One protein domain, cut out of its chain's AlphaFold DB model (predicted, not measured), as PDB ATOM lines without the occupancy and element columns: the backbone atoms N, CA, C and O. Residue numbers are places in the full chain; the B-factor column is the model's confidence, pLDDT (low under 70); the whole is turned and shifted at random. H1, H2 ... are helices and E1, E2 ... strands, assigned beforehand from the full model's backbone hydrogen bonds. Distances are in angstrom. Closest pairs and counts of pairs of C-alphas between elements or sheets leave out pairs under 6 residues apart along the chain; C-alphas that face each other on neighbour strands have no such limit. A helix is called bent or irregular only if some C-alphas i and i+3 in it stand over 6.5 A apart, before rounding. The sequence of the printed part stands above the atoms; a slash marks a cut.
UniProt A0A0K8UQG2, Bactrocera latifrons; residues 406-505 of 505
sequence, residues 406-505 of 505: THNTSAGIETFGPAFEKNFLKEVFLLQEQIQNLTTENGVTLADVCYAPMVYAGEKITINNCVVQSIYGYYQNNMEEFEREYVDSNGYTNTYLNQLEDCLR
ATOM      1  N   THR A 406     146.569 122.248 184.646       90.69
ATOM      2  CA  THR A 406     145.797 123.150 185.511       90.69
ATOM      3  C   THR A 406     145.868 122.676 186.952       90.69
ATOM      4  O   THR A 406     145.946 121.472 187.200       90.69
ATOM      5  N   HIS A 407     145.860 123.621 187.886       86.75
ATOM      6  CA  HIS A 407     145.835 123.357 189.322       86.75
ATOM      7  C   HIS A 407     144.816 124.284 189.981       86.75
ATOM      8  O   HIS A 407     144.669 125.434 189.575       86.75
ATOM      9  N   ASN A 408     144.075 123.762 190.955       83.75
ATOM     10  CA  ASN A 408     143.052 124.529 191.656       83.75
ATOM     11  C   ASN A 408     143.676 125.164 192.900       83.75
ATOM     12  O   ASN A 408     144.070 124.446 193.819       83.75
ATOM     13  N   THR A 409     143.776 126.488 192.919       70.81
ATOM     14  CA  THR A 409     144.306 127.263 194.043       70.81
ATOM     15  C   THR A 409     143.177 128.006 194.749       70.81
ATOM     16  O   THR A 409     142.043 128.069 194.269       70.81
ATOM     17  N   SER A 410     143.473 128.572 195.917       66.00
ATOM     18  CA  SER A 410     142.525 129.387 196.687       66.00
ATOM     19  C   SER A 410     142.033 130.624 195.917       66.00
ATOM     20  O   SER A 410     140.974 131.161 196.236       66.00
ATOM     21  N   ALA A 411     142.758 131.054 194.878       63.81
ATOM     22  CA  ALA A 411     142.384 132.165 194.006       63.81
ATOM     23  C   ALA A 411     141.628 131.744 192.731       63.81
ATOM     24  O   ALA A 411     141.034 132.601 192.074       63.81
ATOM     25  N   GLY A 412     141.609 130.452 192.388       76.31
ATOM     26  CA  GLY A 412     140.928 129.933 191.203       76.31
ATOM     27  C   GLY A 412     141.673 128.792 190.509       76.31
ATOM     28  O   GLY A 412     142.647 128.243 191.013       76.31
ATOM     29  N   ILE A 413     141.188 128.408 189.326       84.69
ATOM     30  CA  ILE A 413     141.861 127.408 188.490       84.69
ATOM     31  C   ILE A 413     142.926 128.118 187.661       84.69
ATOM     32  O   ILE A 413     142.601 128.829 186.710       84.69
ATOM     33  N   GLU A 414     144.185 127.862 187.992       84.62
ATOM     34  CA  GLU A 414     145.338 128.446 187.316       84.62
ATOM     35  C   GLU A 414     145.969 127.457 186.331       84.62
ATOM     36  O   GLU A 414     145.934 126.236 186.513       84.62
ATOM     37  N   THR A 415     146.541 127.990 185.248       90.75
ATOM     38  CA  THR A 415     147.196 127.190 184.202       90.75
ATOM     39  C   THR A 415     148.710 127.330 184.296       90.75
ATOM     40  O   THR A 415     149.260 128.403 184.058       90.75
ATOM     41  N   PHE A 416     149.394 126.223 184.563       91.19
ATOM     42  CA  PHE A 416     150.843 126.165 184.690       91.19
ATOM     43  C   PHE A 416     151.513 125.669 183.405       91.19
ATOM     44  O   PHE A 416     151.030 124.777 182.694       91.19
ATOM     45  N   GLY A 417     152.670 126.264 183.117       92.38
ATOM     46  CA  GLY A 417     153.553 125.825 182.046       92.38
ATOM     47  C   GLY A 417     154.233 124.482 182.354       92.38
ATOM     48  O   GLY A 417     154.390 124.108 183.514       92.38
ATOM     49  N   PRO A 418     154.730 123.778 181.325       94.25
ATOM     50  CA  PRO A 418     155.367 122.464 181.467       94.25
ATOM     51  C   PRO A 418     156.623 122.471 182.355       94.25
ATOM     52  O   PRO A 418     157.009 121.435 182.883       94.25
ATOM     53  N   ALA A 419     157.282 123.626 182.510       93.50
ATOM     54  CA  ALA A 419     158.479 123.768 183.342       93.50
ATOM     55  C   ALA A 419     158.185 123.658 184.846       93.50
ATOM     56  O   ALA A 419     159.110 123.456 185.622       93.50
ATOM     57  N   PHE A 420     156.917 123.777 185.244       93.75
ATOM     58  CA  PHE A 420     156.487 123.630 186.632       93.75
ATOM     59  C   PHE A 420     156.027 122.209 186.959       93.75
ATOM     60  O   PHE A 420     155.482 121.985 188.029       93.75
ATOM     61  N   GLU A 421     156.207 121.242 186.054       94.31
ATOM     62  CA  GLU A 421     155.875 119.849 186.343       94.31
ATOM     63  C   GLU A 421     156.788 119.300 187.456       94.31
ATOM     64  O   GLU A 421     158.004 119.511 187.448       94.31
ATOM     65  N   LYS A 422     156.185 118.601 188.427       93.00
ATOM     66  CA  LYS A 422     156.851 118.193 189.674       93.00
ATOM     67  C   LYS A 422     158.096 117.341 189.419       93.00
ATOM     68  O   LYS A 422     159.138 117.621 190.002       93.00
ATOM     69  N   ASN A 423     158.025 116.322 188.560       93.81
ATOM     70  CA  ASN A 423     159.170 115.438 188.314       93.81
ATOM     71  C   ASN A 423     160.313 116.170 187.605       93.81
ATOM     72  O   ASN A 423     161.470 116.005 187.979       93.81
ATOM     73  N   PHE A 424     159.997 117.022 186.632       94.94
ATOM     74  CA  PHE A 424     160.975 117.875 185.971       94.94
ATOM     75  C   PHE A 424     161.691 118.788 186.972       94.94
ATOM     76  O   PHE A 424     162.920 118.841 186.978       94.94
ATOM     77  N   LEU A 425     160.949 119.453 187.864       95.25
ATOM     78  CA  LEU A 425     161.546 120.275 188.917       95.25
ATOM     79  C   LEU A 425     162.378 119.445 189.904       95.25
ATOM     80  O   LEU A 425     163.415 119.920 190.358       95.25
ATOM     81  N   LYS A 426     162.007 118.202 190.210       95.62
ATOM     82  CA  LYS A 426     162.846 117.336 191.054       95.62
ATOM     83  C   LYS A 426     164.187 117.009 190.396       95.62
ATOM     84  O   LYS A 426     165.224 117.148 191.036       95.62
ATOM     85  N   GLU A 427     164.186 116.645 189.116       95.25
ATOM     86  CA  GLU A 427     165.423 116.363 188.369       95.25
ATOM     87  C   GLU A 427     166.329 117.599 188.261       95.25
ATOM     88  O   GLU A 427     167.551 117.510 188.395       95.25
ATOM     89  N   VAL A 428     165.737 118.781 188.073       96.06
ATOM     90  CA  VAL A 428     166.491 120.041 188.032       96.06
ATOM     91  C   VAL A 428     167.090 120.392 189.400       96.06
ATOM     92  O   VAL A 428     168.218 120.887 189.454       96.06
ATOM     93  N   PHE A 429     166.399 120.093 190.502       96.06
ATOM     94  CA  PHE A 429     166.952 120.276 191.846       96.06
ATOM     95  C   PHE A 429     168.155 119.358 192.093       96.06
ATOM     96  O   PHE A 429     169.189 119.821 192.571       96.06
ATOM     97  N   LEU A 430     168.067 118.087 191.685       96.12
ATOM     98  CA  LEU A 430     169.187 117.145 191.785       96.12
ATOM     99  C   LEU A 430     170.415 117.639 191.009       96.12
ATOM    100  O   LEU A 430     171.539 117.551 191.503       96.12
ATOM    101  N   LEU A 431     170.213 118.202 189.814       96.00
ATOM    102  CA  LEU A 431     171.294 118.831 189.054       96.00
ATOM    103  C   LEU A 431     171.897 120.026 189.812       96.00
ATOM    104  O   LEU A 431     173.120 120.175 189.844       96.00
ATOM    105  N   GLN A 432     171.064 120.866 190.433       95.44
ATOM    106  CA  GLN A 432     171.533 121.987 191.250       95.44
ATOM    107  C   GLN A 432     172.406 121.499 192.419       95.44
ATOM    108  O   GLN A 432     173.501 122.029 192.610       95.44
ATOM    109  N   GLU A 433     171.978 120.477 193.165       94.69
ATOM    110  CA  GLU A 433     172.762 119.899 194.268       94.69
ATOM    111  C   GLU A 433     174.088 119.299 193.790       94.69
ATOM    112  O   GLU A 433     175.130 119.493 194.422       94.69
ATOM    113  N   GLN A 434     174.080 118.606 192.648       95.31
ATOM    114  CA  GLN A 434     175.301 118.073 192.045       95.31
ATOM    115  C   GLN A 434     176.294 119.188 191.714       95.31
ATOM    116  O   GLN A 434     177.480 119.036 191.991       95.31
ATOM    117  N   ILE A 435     175.816 120.313 191.170       94.31
ATOM    118  CA  ILE A 435     176.650 121.477 190.846       94.31
ATOM    119  C   ILE A 435     177.208 122.128 192.115       94.31
ATOM    120  O   ILE A 435     178.388 122.479 192.150       94.31
ATOM    121  N   GLN A 436     176.395 122.278 193.163       93.62
ATOM    122  CA  GLN A 436     176.834 122.880 194.428       93.62
ATOM    123  C   GLN A 436     177.909 122.046 195.139       93.62
ATOM    124  O   GLN A 436     178.796 122.610 195.778       93.62
ATOM    125  N   ASN A 437     177.870 120.722 194.971       93.81
ATOM    126  CA  ASN A 437     178.822 119.782 195.566       93.81
ATOM    127  C   ASN A 437     180.059 119.497 194.695       93.81
ATOM    128  O   ASN A 437     180.859 118.622 195.035       93.81
ATOM    129  N   LEU A 438     180.253 120.213 193.581       93.94
ATOM    130  CA  LEU A 438     181.448 120.048 192.757       93.94
ATOM    131  C   LEU A 438     182.705 120.494 193.512       93.94
ATOM    132  O   LEU A 438     182.815 121.624 193.991       93.94
ATOM    133  N   THR A 439     183.696 119.608 193.536       94.12
ATOM    134  CA  THR A 439     185.041 119.893 194.032       94.12
ATOM    135  C   THR A 439     186.035 119.757 192.893       94.12
ATOM    136  O   THR A 439     186.062 118.740 192.199       94.12
ATOM    137  N   THR A 440     186.869 120.772 192.703       94.25
ATOM    138  CA  THR A 440     187.967 120.698 191.728       94.25
ATOM    139  C   THR A 440     189.050 119.713 192.182       94.25
ATOM    140  O   THR A 440     189.142 119.379 193.362       94.25
ATOM    141  N   GLU A 441     189.930 119.297 191.266       92.94
ATOM    142  CA  GLU A 441     191.085 118.432 191.576       92.94
ATOM    143  C   GLU A 441     191.998 119.017 192.670       92.94
ATOM    144  O   GLU A 441     192.626 118.278 193.423       92.94
ATOM    145  N   ASN A 442     192.022 120.348 192.800       92.06
ATOM    146  CA  ASN A 442     192.797 121.072 193.809       92.06
ATOM    147  C   ASN A 442     192.044 121.268 195.139       92.06
ATOM    148  O   ASN A 442     192.531 121.982 196.012       92.06
ATOM    149  N   GLY A 443     190.853 120.683 195.294       92.44
ATOM    150  CA  GLY A 443     190.040 120.786 196.508       92.44
ATOM    151  C   GLY A 443     189.285 122.109 196.678       92.44
ATOM    152  O   GLY A 443     188.734 122.340 197.748       92.44
ATOM    153  N   VAL A 444     189.237 122.967 195.651       93.69
ATOM    154  CA  VAL A 444     188.427 124.200 195.674       93.69
ATOM    155  C   VAL A 444     186.954 123.840 195.502       93.69
ATOM    156  O   VAL A 444     186.609 123.107 194.565       93.69
ATOM    157  N   THR A 445     186.119 124.367 196.394       94.06
ATOM    158  CA  THR A 445     184.664 124.185 196.439       94.06
ATOM    159  C   THR A 445     183.934 125.448 195.979       94.06
ATOM    160  O   THR A 445     184.535 126.514 195.834       94.06
ATOM    161  N   LEU A 446     182.616 125.363 195.771       93.19
ATOM    162  CA  LEU A 446     181.803 126.535 195.427       93.19
ATOM    163  C   LEU A 446     181.862 127.632 196.507       93.19
ATOM    164  O   LEU A 446     181.937 128.811 196.168       93.19
ATOM    165  N   ALA A 447     181.881 127.252 197.788       92.12
ATOM    166  CA  ALA A 447     181.911 128.191 198.912       92.12
ATOM    167  C   ALA A 447     183.179 129.066 198.942       92.12
ATOM    168  O   ALA A 447     183.155 130.154 199.509       92.12
ATOM    169  N   ASP A 448     184.265 128.624 198.301       91.50
ATOM    170  CA  ASP A 448     185.533 129.358 198.260       91.50
ATOM    171  C   ASP A 448     185.545 130.483 197.209       91.50
ATOM    172  O   ASP A 448     186.391 131.375 197.268       91.50
ATOM    173  N   VAL A 449     184.642 130.438 196.220       92.25
ATOM    174  CA  VAL A 449     184.657 131.342 195.050       92.25
ATOM    175  C   VAL A 449     183.337 132.070 194.801       92.25
ATOM    176  O   VAL A 449     183.284 132.965 193.955       92.25
ATOM    177  N   CYS A 450     182.258 131.671 195.472       93.31
ATOM    178  CA  CYS A 450     180.939 132.238 195.241       93.31
ATOM    179  C   CYS A 450     180.819 133.674 195.769       93.31
ATOM    180  O   CYS A 450     181.518 134.100 196.686       93.31
ATOM    181  N   TYR A 451     179.872 134.418 195.201       92.69
ATOM    182  CA  TYR A 451     179.459 135.703 195.747       92.69
ATOM    183  C   TYR A 451     178.469 135.478 196.900       92.69
ATOM    184  O   TYR A 451     177.460 134.795 196.711       92.69
ATOM    185  N   ALA A 452     178.757 136.045 198.076       92.94
ATOM    186  CA  ALA A 452     177.978 135.873 199.304       92.94
ATOM    187  C   ALA A 452     177.771 137.237 200.006       92.94
ATOM    188  O   ALA A 452     178.631 137.668 200.771       92.94
ATOM    189  N   PRO A 453     176.660 137.950 199.739       89.69
ATOM    190  CA  PRO A 453     176.465 139.330 200.195       89.69
ATOM    191  C   PRO A 453     176.095 139.464 201.682       89.69
ATOM    192  O   PRO A 453     176.277 140.532 202.252       89.69
ATOM    193  N   MET A 454     175.572 138.404 202.311       88.31
ATOM    194  CA  MET A 454     175.023 138.434 203.679       88.31
ATOM    195  C   MET A 454     175.997 137.896 204.741       88.31
ATOM    196  O   MET A 454     175.564 137.346 205.750       88.31
ATOM    197  N   VAL A 455     177.307 137.993 204.502       90.12
ATOM    198  CA  VAL A 455     178.342 137.439 205.391       90.12
ATOM    199  C   VAL A 455     179.121 138.571 206.050       90.12
ATOM    200  O   VAL A 455     179.528 139.522 205.378       90.12
ATOM    201  N   TYR A 456     179.343 138.478 207.363       86.12
ATOM    202  CA  TYR A 456     180.146 139.470 208.073       86.12
ATOM    203  C   TYR A 456     181.638 139.302 207.773       86.12
ATOM    204  O   TYR A 456     182.136 138.212 207.484       86.12
ATOM    205  N   ALA A 457     182.389 140.399 207.876       80.38
ATOM    206  CA  ALA A 457     183.827 140.379 207.654       80.38
ATOM    207  C   ALA A 457     184.525 139.402 208.623       80.38
ATOM    208  O   ALA A 457     184.511 139.600 209.837       80.38
ATOM    209  N   GLY A 458     185.160 138.364 208.072       80.38
ATOM    210  CA  GLY A 458     185.901 137.349 208.830       80.38
ATOM    211  C   GLY A 458     185.138 136.051 209.103       80.38
ATOM    212  O   GLY A 458     185.735 135.108 209.624       80.38
ATOM    213  N   GLU A 459     183.861 135.957 208.729       88.00
ATOM    214  CA  GLU A 459     183.120 134.699 208.794       88.00
ATOM    215  C   GLU A 459     183.488 133.763 207.639       88.00
ATOM    216  O   GLU A 459     183.760 134.184 206.511       88.00
ATOM    217  N   LYS A 460     183.500 132.458 207.925       87.38
ATOM    218  CA  LYS A 460     183.752 131.444 206.905       87.38
ATOM    219  C   LYS A 460     182.489 131.250 206.070       87.38
ATOM    220  O   LYS A 460     181.466 130.813 206.591       87.38
ATOM    221  N   ILE A 461     182.599 131.522 204.776       90.19
ATOM    222  CA  ILE A 461     181.518 131.328 203.810       90.19
ATOM    223  C   ILE A 461     181.178 129.835 203.723       90.19
ATOM    224  O   ILE A 461     182.060 128.981 203.598       90.19
ATOM    225  N   THR A 462     179.885 129.524 203.798       90.44
ATOM    226  CA  THR A 462     179.339 128.190 203.526       90.44
ATOM    227  C   THR A 462     178.508 128.213 202.246       90.44
ATOM    228  O   THR A 462     178.137 129.280 201.758       90.44
ATOM    229  N   ILE A 463     178.179 127.035 201.705       88.88
ATOM    230  CA  ILE A 463     177.377 126.905 200.474       88.88
ATOM    231  C   ILE A 463     176.030 127.639 200.605       88.88
ATOM    232  O   ILE A 463     175.599 128.295 199.662       88.88
ATOM    233  N   ASN A 464     175.417 127.629 201.793       88.69
ATOM    234  CA  ASN A 464     174.134 128.293 202.048       88.69
ATOM    235  C   ASN A 464     174.213 129.827 201.998       88.69
ATOM    236  O   ASN A 464     173.187 130.487 201.867       88.69
ATOM    237  N   ASN A 465     175.410 130.409 202.111       91.06
ATOM    238  CA  ASN A 465     175.606 131.854 201.986       91.06
ATOM    239  C   ASN A 465     175.789 132.296 200.525       91.06
ATOM    240  O   ASN A 465     175.699 133.490 200.233       91.06
ATOM    241  N   CYS A 466     176.082 131.359 199.620       92.75
ATOM    242  CA  CYS A 466     176.311 131.647 198.213       92.75
ATOM    243  C   CYS A 466     175.015 132.052 197.505       92.75
ATOM    244  O   CYS A 466     173.968 131.429 197.679       92.75
ATOM    245  N   VAL A 467     175.098 133.048 196.624       93.56
ATOM    246  CA  VAL A 467     173.964 133.438 195.779       93.56
ATOM    247  C   VAL A 467     173.719 132.375 194.710       93.56
ATOM    248  O   VAL A 467     174.453 132.279 193.725       93.56
ATOM    249  N   VAL A 468     172.644 131.608 194.888       93.94
ATOM    250  CA  VAL A 468     172.083 130.695 193.888       93.94
ATOM    251  C   VAL A 468     170.648 131.131 193.612       93.94
ATOM    252  O   VAL A 468     169.778 131.014 194.470       93.94
ATOM    253  N   GLN A 469     170.406 131.677 192.420       93.69
ATOM    254  CA  GLN A 469     169.090 132.176 192.019       93.69
ATOM    255  C   GLN A 469     168.341 131.109 191.221       93.69
ATOM    256  O   GLN A 469     168.614 130.894 190.041       93.69
ATOM    257  N   SER A 470     167.391 130.445 191.873       93.69
ATOM    258  CA  SER A 470     166.505 129.453 191.264       93.69
ATOM    259  C   SER A 470     165.137 129.456 191.950       93.69
ATOM    260  O   SER A 470     164.954 130.060 193.006       93.69
ATOM    261  N   ILE A 471     164.171 128.751 191.356       93.00
ATOM    262  CA  ILE A 471     162.819 128.589 191.913       93.00
ATOM    263  C   ILE A 471     162.823 127.936 193.305       93.00
ATOM    264  O   ILE A 471     161.933 128.176 194.113       93.00
ATOM    265  N   TYR A 472     163.856 127.150 193.612       93.81
ATOM    266  CA  TYR A 472     163.982 126.447 194.887       93.81
ATOM    267  C   TYR A 472     164.356 127.368 196.046       93.81
ATOM    268  O   TYR A 472     164.193 126.979 197.201       93.81
ATOM    269  N   GLY A 473     164.788 128.602 195.758       92.00
ATOM    270  CA  GLY A 473     164.991 129.626 196.779       92.00
ATOM    271  C   GLY A 473     163.726 129.899 197.603       92.00
ATOM    272  O   GLY A 473     163.838 130.142 198.802       92.00
ATOM    273  N   TYR A 474     162.533 129.760 197.006       92.00
ATOM    274  CA  TYR A 474     161.247 129.902 197.710       92.00
ATOM    275  C   TYR A 474     160.988 128.804 198.751       92.00
ATOM    276  O   TYR A 474     160.245 129.026 199.704       92.00
ATOM    277  N   TYR A 475     161.656 127.659 198.607       93.62
ATOM    278  CA  TYR A 475     161.589 126.506 199.512       93.62
ATOM    279  C   TYR A 475     162.906 126.328 200.278       93.62
ATOM    280  O   TYR A 475     163.269 125.219 200.662       93.62
ATOM    281  N   GLN A 476     163.686 127.411 200.408       91.88
ATOM    282  CA  GLN A 476     164.963 127.446 201.127       91.88
ATOM    283  C   GLN A 476     165.959 126.374 200.645       91.88
ATOM    284  O   GLN A 476     166.790 125.894 201.414       91.88
ATOM    285  N   ASN A 477     165.889 126.003 199.361       91.88
ATOM    286  CA  ASN A 477     166.643 124.901 198.763       91.88
ATOM    287  C   ASN A 477     166.493 123.567 199.525       91.88
ATOM    288  O   ASN A 477     167.456 122.811 199.629       91.88
ATOM    289  N   ASN A 478     165.304 123.267 200.053       93.19
ATOM    290  CA  ASN A 478     165.002 122.011 200.733       93.19
ATOM    291  C   ASN A 478     163.920 121.220 199.974       93.19
ATOM    292  O   ASN A 478     162.818 121.715 199.736       93.19
ATOM    293  N   MET A 479     164.230 119.968 199.614       93.69
ATOM    294  CA  MET A 479     163.297 119.080 198.914       93.69
ATOM    295  C   MET A 479     162.093 118.685 199.781       93.69
ATOM    296  O   MET A 479     160.994 118.551 199.257       93.69
ATOM    297  N   GLU A 480     162.263 118.532 201.097       93.62
ATOM    298  CA  GLU A 480     161.155 118.194 202.003       93.62
ATOM    299  C   GLU A 480     160.113 119.317 202.055       93.62
ATOM    300  O   GLU A 480     158.913 119.049 202.090       93.62
ATOM    301  N   GLU A 481     160.567 120.573 202.003       91.56
ATOM    302  CA  GLU A 481     159.684 121.738 201.932       91.56
ATOM    303  C   GLU A 481     158.959 121.795 200.586       91.56
ATOM    304  O   GLU A 481     157.748 121.986 200.538       91.56
ATOM    305  N   PHE A 482     159.687 121.556 199.492       93.38
ATOM    306  CA  PHE A 482     159.115 121.499 198.148       93.38
ATOM    307  C   PHE A 482     158.065 120.386 197.994       93.38
ATOM    308  O   PHE A 482     157.100 120.538 197.253       93.38
ATOM    309  N   GLU A 483     158.226 119.250 198.671       92.94
ATOM    310  CA  GLU A 483     157.278 118.134 198.599       92.94
ATOM    311  C   GLU A 483     156.138 118.211 199.617       92.94
ATOM    312  O   GLU A 483     155.261 117.342 199.600       92.94
ATOM    313  N   ARG A 484     156.122 119.231 200.481       91.50
ATOM    314  CA  ARG A 484     155.094 119.391 201.506       91.50
ATOM    315  C   ARG A 484     153.724 119.619 200.866       91.50
ATOM    316  O   ARG A 484     153.531 120.514 200.046       91.50
ATOM    317  N   GLU A 485     152.754 118.819 201.295       90.25
ATOM    318  CA  GLU A 485     151.354 118.932 200.889       90.25
ATOM    319  C   GLU A 485     150.468 118.880 202.140       90.25
ATOM    320  O   GLU A 485     150.634 118.004 202.992       90.25
ATOM    321  N   TYR A 486     149.537 119.825 202.273       86.50
ATOM    322  CA  TYR A 486     148.578 119.864 203.381       86.50
ATOM    323  C   TYR A 486     147.222 120.389 202.911       86.50
ATOM    324  O   TYR A 486     147.124 121.073 201.897       86.50
ATOM    325  N   VAL A 487     146.159 120.055 203.639       83.69
ATOM    326  CA  VAL A 487     144.805 120.541 203.345       83.69
ATOM    327  C   VAL A 487     144.498 121.696 204.286       83.69
ATOM    328  O   VAL A 487     144.668 121.551 205.497       83.69
ATOM    329  N   ASP A 488     144.093 122.840 203.740       75.31
ATOM    330  CA  ASP A 488     143.695 123.985 204.561       75.31
ATOM    331  C   ASP A 488     142.293 123.820 205.167       75.31
ATOM    332  O   ASP A 488     141.531 122.905 204.845       75.31
ATOM    333  N   SER A 489     141.938 124.746 206.058       73.06
ATOM    334  CA  SER A 489     140.627 124.812 206.712       73.06
ATOM    335  C   SER A 489     139.455 124.965 205.734       73.06
ATOM    336  O   SER A 489     138.320 124.667 206.101       73.06
ATOM    337  N   ASN A 490     139.719 125.388 204.494       69.38
ATOM    338  CA  ASN A 490     138.733 125.553 203.430       69.38
ATOM    339  C   ASN A 490     138.615 124.302 202.535       69.38
ATOM    340  O   ASN A 490     137.796 124.277 201.615       69.38
ATOM    341  N   GLY A 491     139.391 123.249 202.817       76.25
ATOM    342  CA  GLY A 491     139.357 121.975 202.104       76.25
ATOM    343  C   GLY A 491     140.182 121.940 200.815       76.25
ATOM    344  O   GLY A 491     140.020 120.998 200.037       76.25
ATOM    345  N   TYR A 492     141.058 122.921 200.572       76.94
ATOM    346  CA  TYR A 492     141.958 122.929 199.417       76.94
ATOM    347  C   TYR A 492     143.285 122.250 199.755       76.94
ATOM    348  O   TYR A 492     143.901 122.510 200.791       76.94
ATOM    349  N   THR A 493     143.747 121.376 198.858       82.81
ATOM    350  CA  THR A 493     145.080 120.773 198.951       82.81
ATOM    351  C   THR A 493     146.123 121.790 198.504       82.81
ATOM    352  O   THR A 493     146.284 122.047 197.310       82.81
ATOM    353  N   ASN A 494     146.843 122.348 199.467       84.88
ATOM    354  CA  ASN A 494     147.990 123.205 199.231       84.88
ATOM    355  C   ASN A 494     149.201 122.342 198.881       84.88
ATOM    356  O   ASN A 494     149.560 121.414 199.607       84.88
ATOM    357  N   THR A 495     149.802 122.643 197.735       90.50
ATOM    358  CA  THR A 495     150.988 121.971 197.189       90.50
ATOM    359  C   THR A 495     152.082 123.001 196.913       90.50
ATOM    360  O   THR A 495     151.858 124.204 197.066       90.50
ATOM    361  N   TYR A 496     153.235 122.559 196.403       90.75
ATOM    362  CA  TYR A 496     154.300 123.454 195.940       90.75
ATOM    363  C   TYR A 496     153.801 124.563 195.001       90.75
ATOM    364  O   TYR A 496     154.282 125.686 195.091       90.75
ATOM    365  N   LEU A 497     152.808 124.299 194.145       90.69
ATOM    366  CA  LEU A 497     152.278 125.298 193.210       90.69
ATOM    367  C   LEU A 497     151.599 126.472 193.920       90.69
ATOM    368  O   LEU A 497     151.713 127.595 193.443       90.69
ATOM    369  N   ASN A 498     150.940 126.224 195.055       86.88
ATOM    370  CA  ASN A 498     150.295 127.265 195.856       86.88
ATOM    371  C   ASN A 498     151.352 128.191 196.468       86.88
ATOM    372  O   ASN A 498     151.312 129.394 196.252       86.88
ATOM    373  N   GLN A 499     152.365 127.616 197.122       85.69
ATOM    374  CA  GLN A 499     153.472 128.390 197.688       85.69
ATOM    375  C   GLN A 499     154.244 129.161 196.610       85.69
ATOM    376  O   GLN A 499     154.645 130.302 196.827       85.69
ATOM    377  N   LEU A 500     154.446 128.551 195.439       87.69
ATOM    378  CA  LEU A 500     155.091 129.213 194.312       87.69
ATOM    379  C   LEU A 500     154.271 130.410 193.832       87.69
ATOM    380  O   LEU A 500     154.838 131.459 193.551       87.69
ATOM    381  N   GLU A 501     152.959 130.236 193.712       82.25
ATOM    382  CA  GLU A 501     152.047 131.305 193.329       82.25
ATOM    383  C   GLU A 501     152.103 132.452 194.343       82.25
ATOM    384  O   GLU A 501     152.313 133.595 193.945       82.25
ATOM    385  N   ASP A 502     152.019 132.145 195.635       78.06
ATOM    386  CA  ASP A 502     152.092 133.138 196.708       78.06
ATOM    387  C   ASP A 502     153.432 133.893 196.718       78.06
ATOM    388  O   ASP A 502     153.461 135.090 196.979       78.06
ATOM    389  N   CYS A 503     154.539 133.229 196.367       80.44
ATOM    390  CA  CYS A 503     155.868 133.846 196.305       80.44
ATOM    391  C   CYS A 503     156.159 134.608 194.995       80.44
ATOM    392  O   CYS A 503     157.047 135.465 194.963       80.44
ATOM    393  N   LEU A 504     155.499 134.243 193.889       75.31
ATOM    394  CA  LEU A 504     155.666 134.882 192.575       75.31
ATOM    395  C   LEU A 504     154.718 136.059 192.348       75.31
ATOM    396  O   LEU A 504     154.980 136.858 191.441       75.31
ATOM    397  N   ARG A 505     153.634 136.135 193.122       64.31
ATOM    398  CA  ARG A 505     152.780 137.320 193.214       64.31
ATOM    399  C   ARG A 505     153.588 138.540 193.663       64.31
ATOM    400  O   ARG A 505     153.178 139.632 193.213       64.31
TER     401      ARG A 505
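AT A GLANCE: This is residues 406 to 505 of the 505 residues of a protein of Bactrocera latifrons (UniProt A0A0K8UQG2). A long helix, H1, runs lengthwise along one side of a loose, elongated body, with the short helices H2 and H3 beside it, H4 apart from it between H2 and a small hairpin of E1 and E2 at one end, and long loops at the other end. The loop end belongs to residues 437 to 470, of which residues 439 to 444 stick out; a second loop, residues 483 to 495, reaches back to the hairpin end. The printed part has 100 residues, with two strands and then four helices along the chain; the one sheet, order E1 - E2, is antiparallel. The class is mixed, helices and strands, though under half of the residues are in named elements. The whole is loose, with a radius of gyration of the C-alphas of 17.1 A and spans of 52 by 28 by 20 A.

IN THESE COORDINATES: Strand E1 is residues 406 to 409, beginning at C-alpha 406 at (145.797, 123.150, 185.511). Strand E2 is residues 412 to 416, 12.4 A long. Helix H1 is residues 422 to 436, 21.1 A long, with C-alpha 436 at (176.834, 122.880, 194.428). Helix H2 is residues 471 to 475, neither bent nor irregular, but only just: C-alphas 471 and 474 are 6.1 A apart. Helix H3 is residues 479 to 482. Helix H4 is residues 496 to 504, 12.0 A long, ending at C-alpha 504 at (155.666, 134.882, 192.575).

HOW THE PARTS SIT: E1 and E2 form a hairpin, antiparallel at 140 degrees; N 407 and O 414 are 3.0 A apart and N 409 and O 412 2.8 A, both within hydrogen-bond range. The closest C-alphas of E1 and H4 are those of Thr 409 and Asn 498, 6.3 A apart, while E2 and H4 are apart. H4 and H2 only just touch, with 3 pairs of C-alphas within 8 A, the closest those of Tyr 474 and Cys 503, 6.8 A. H2 and H3 touch only at the corner, and only just, with 3 such pairs, the closest those of Tyr 475 and Glu 481, 5.7 A. H1 and H2 are close but not clearly touching, the closest C-alphas being those of Phe 429 and Tyr 472, 7.5 A. H1 and H3 are near each other, with 6 pairs of C-alphas within 10 A. H1 and H4 are apart. In H1 and H4 every O i to N i+4 pair is within hydrogen-bond range; H2 has 0 of 1, but 2 of 2 O i to N i+3 pairs, and H3 is too short for an O i to N i+4 pair.

THE WHOLE: The C-alphas farthest apart, those of Asn 442 and Asn 490, are 55.1 A from each other. The printed part has no cut. The links H1 to H2, 34 residues, and H3 to H4, 13 residues, are long. Mean pLDDT of the printed part is 88.9; residues 410 to 411, 490 and 505 are under 70.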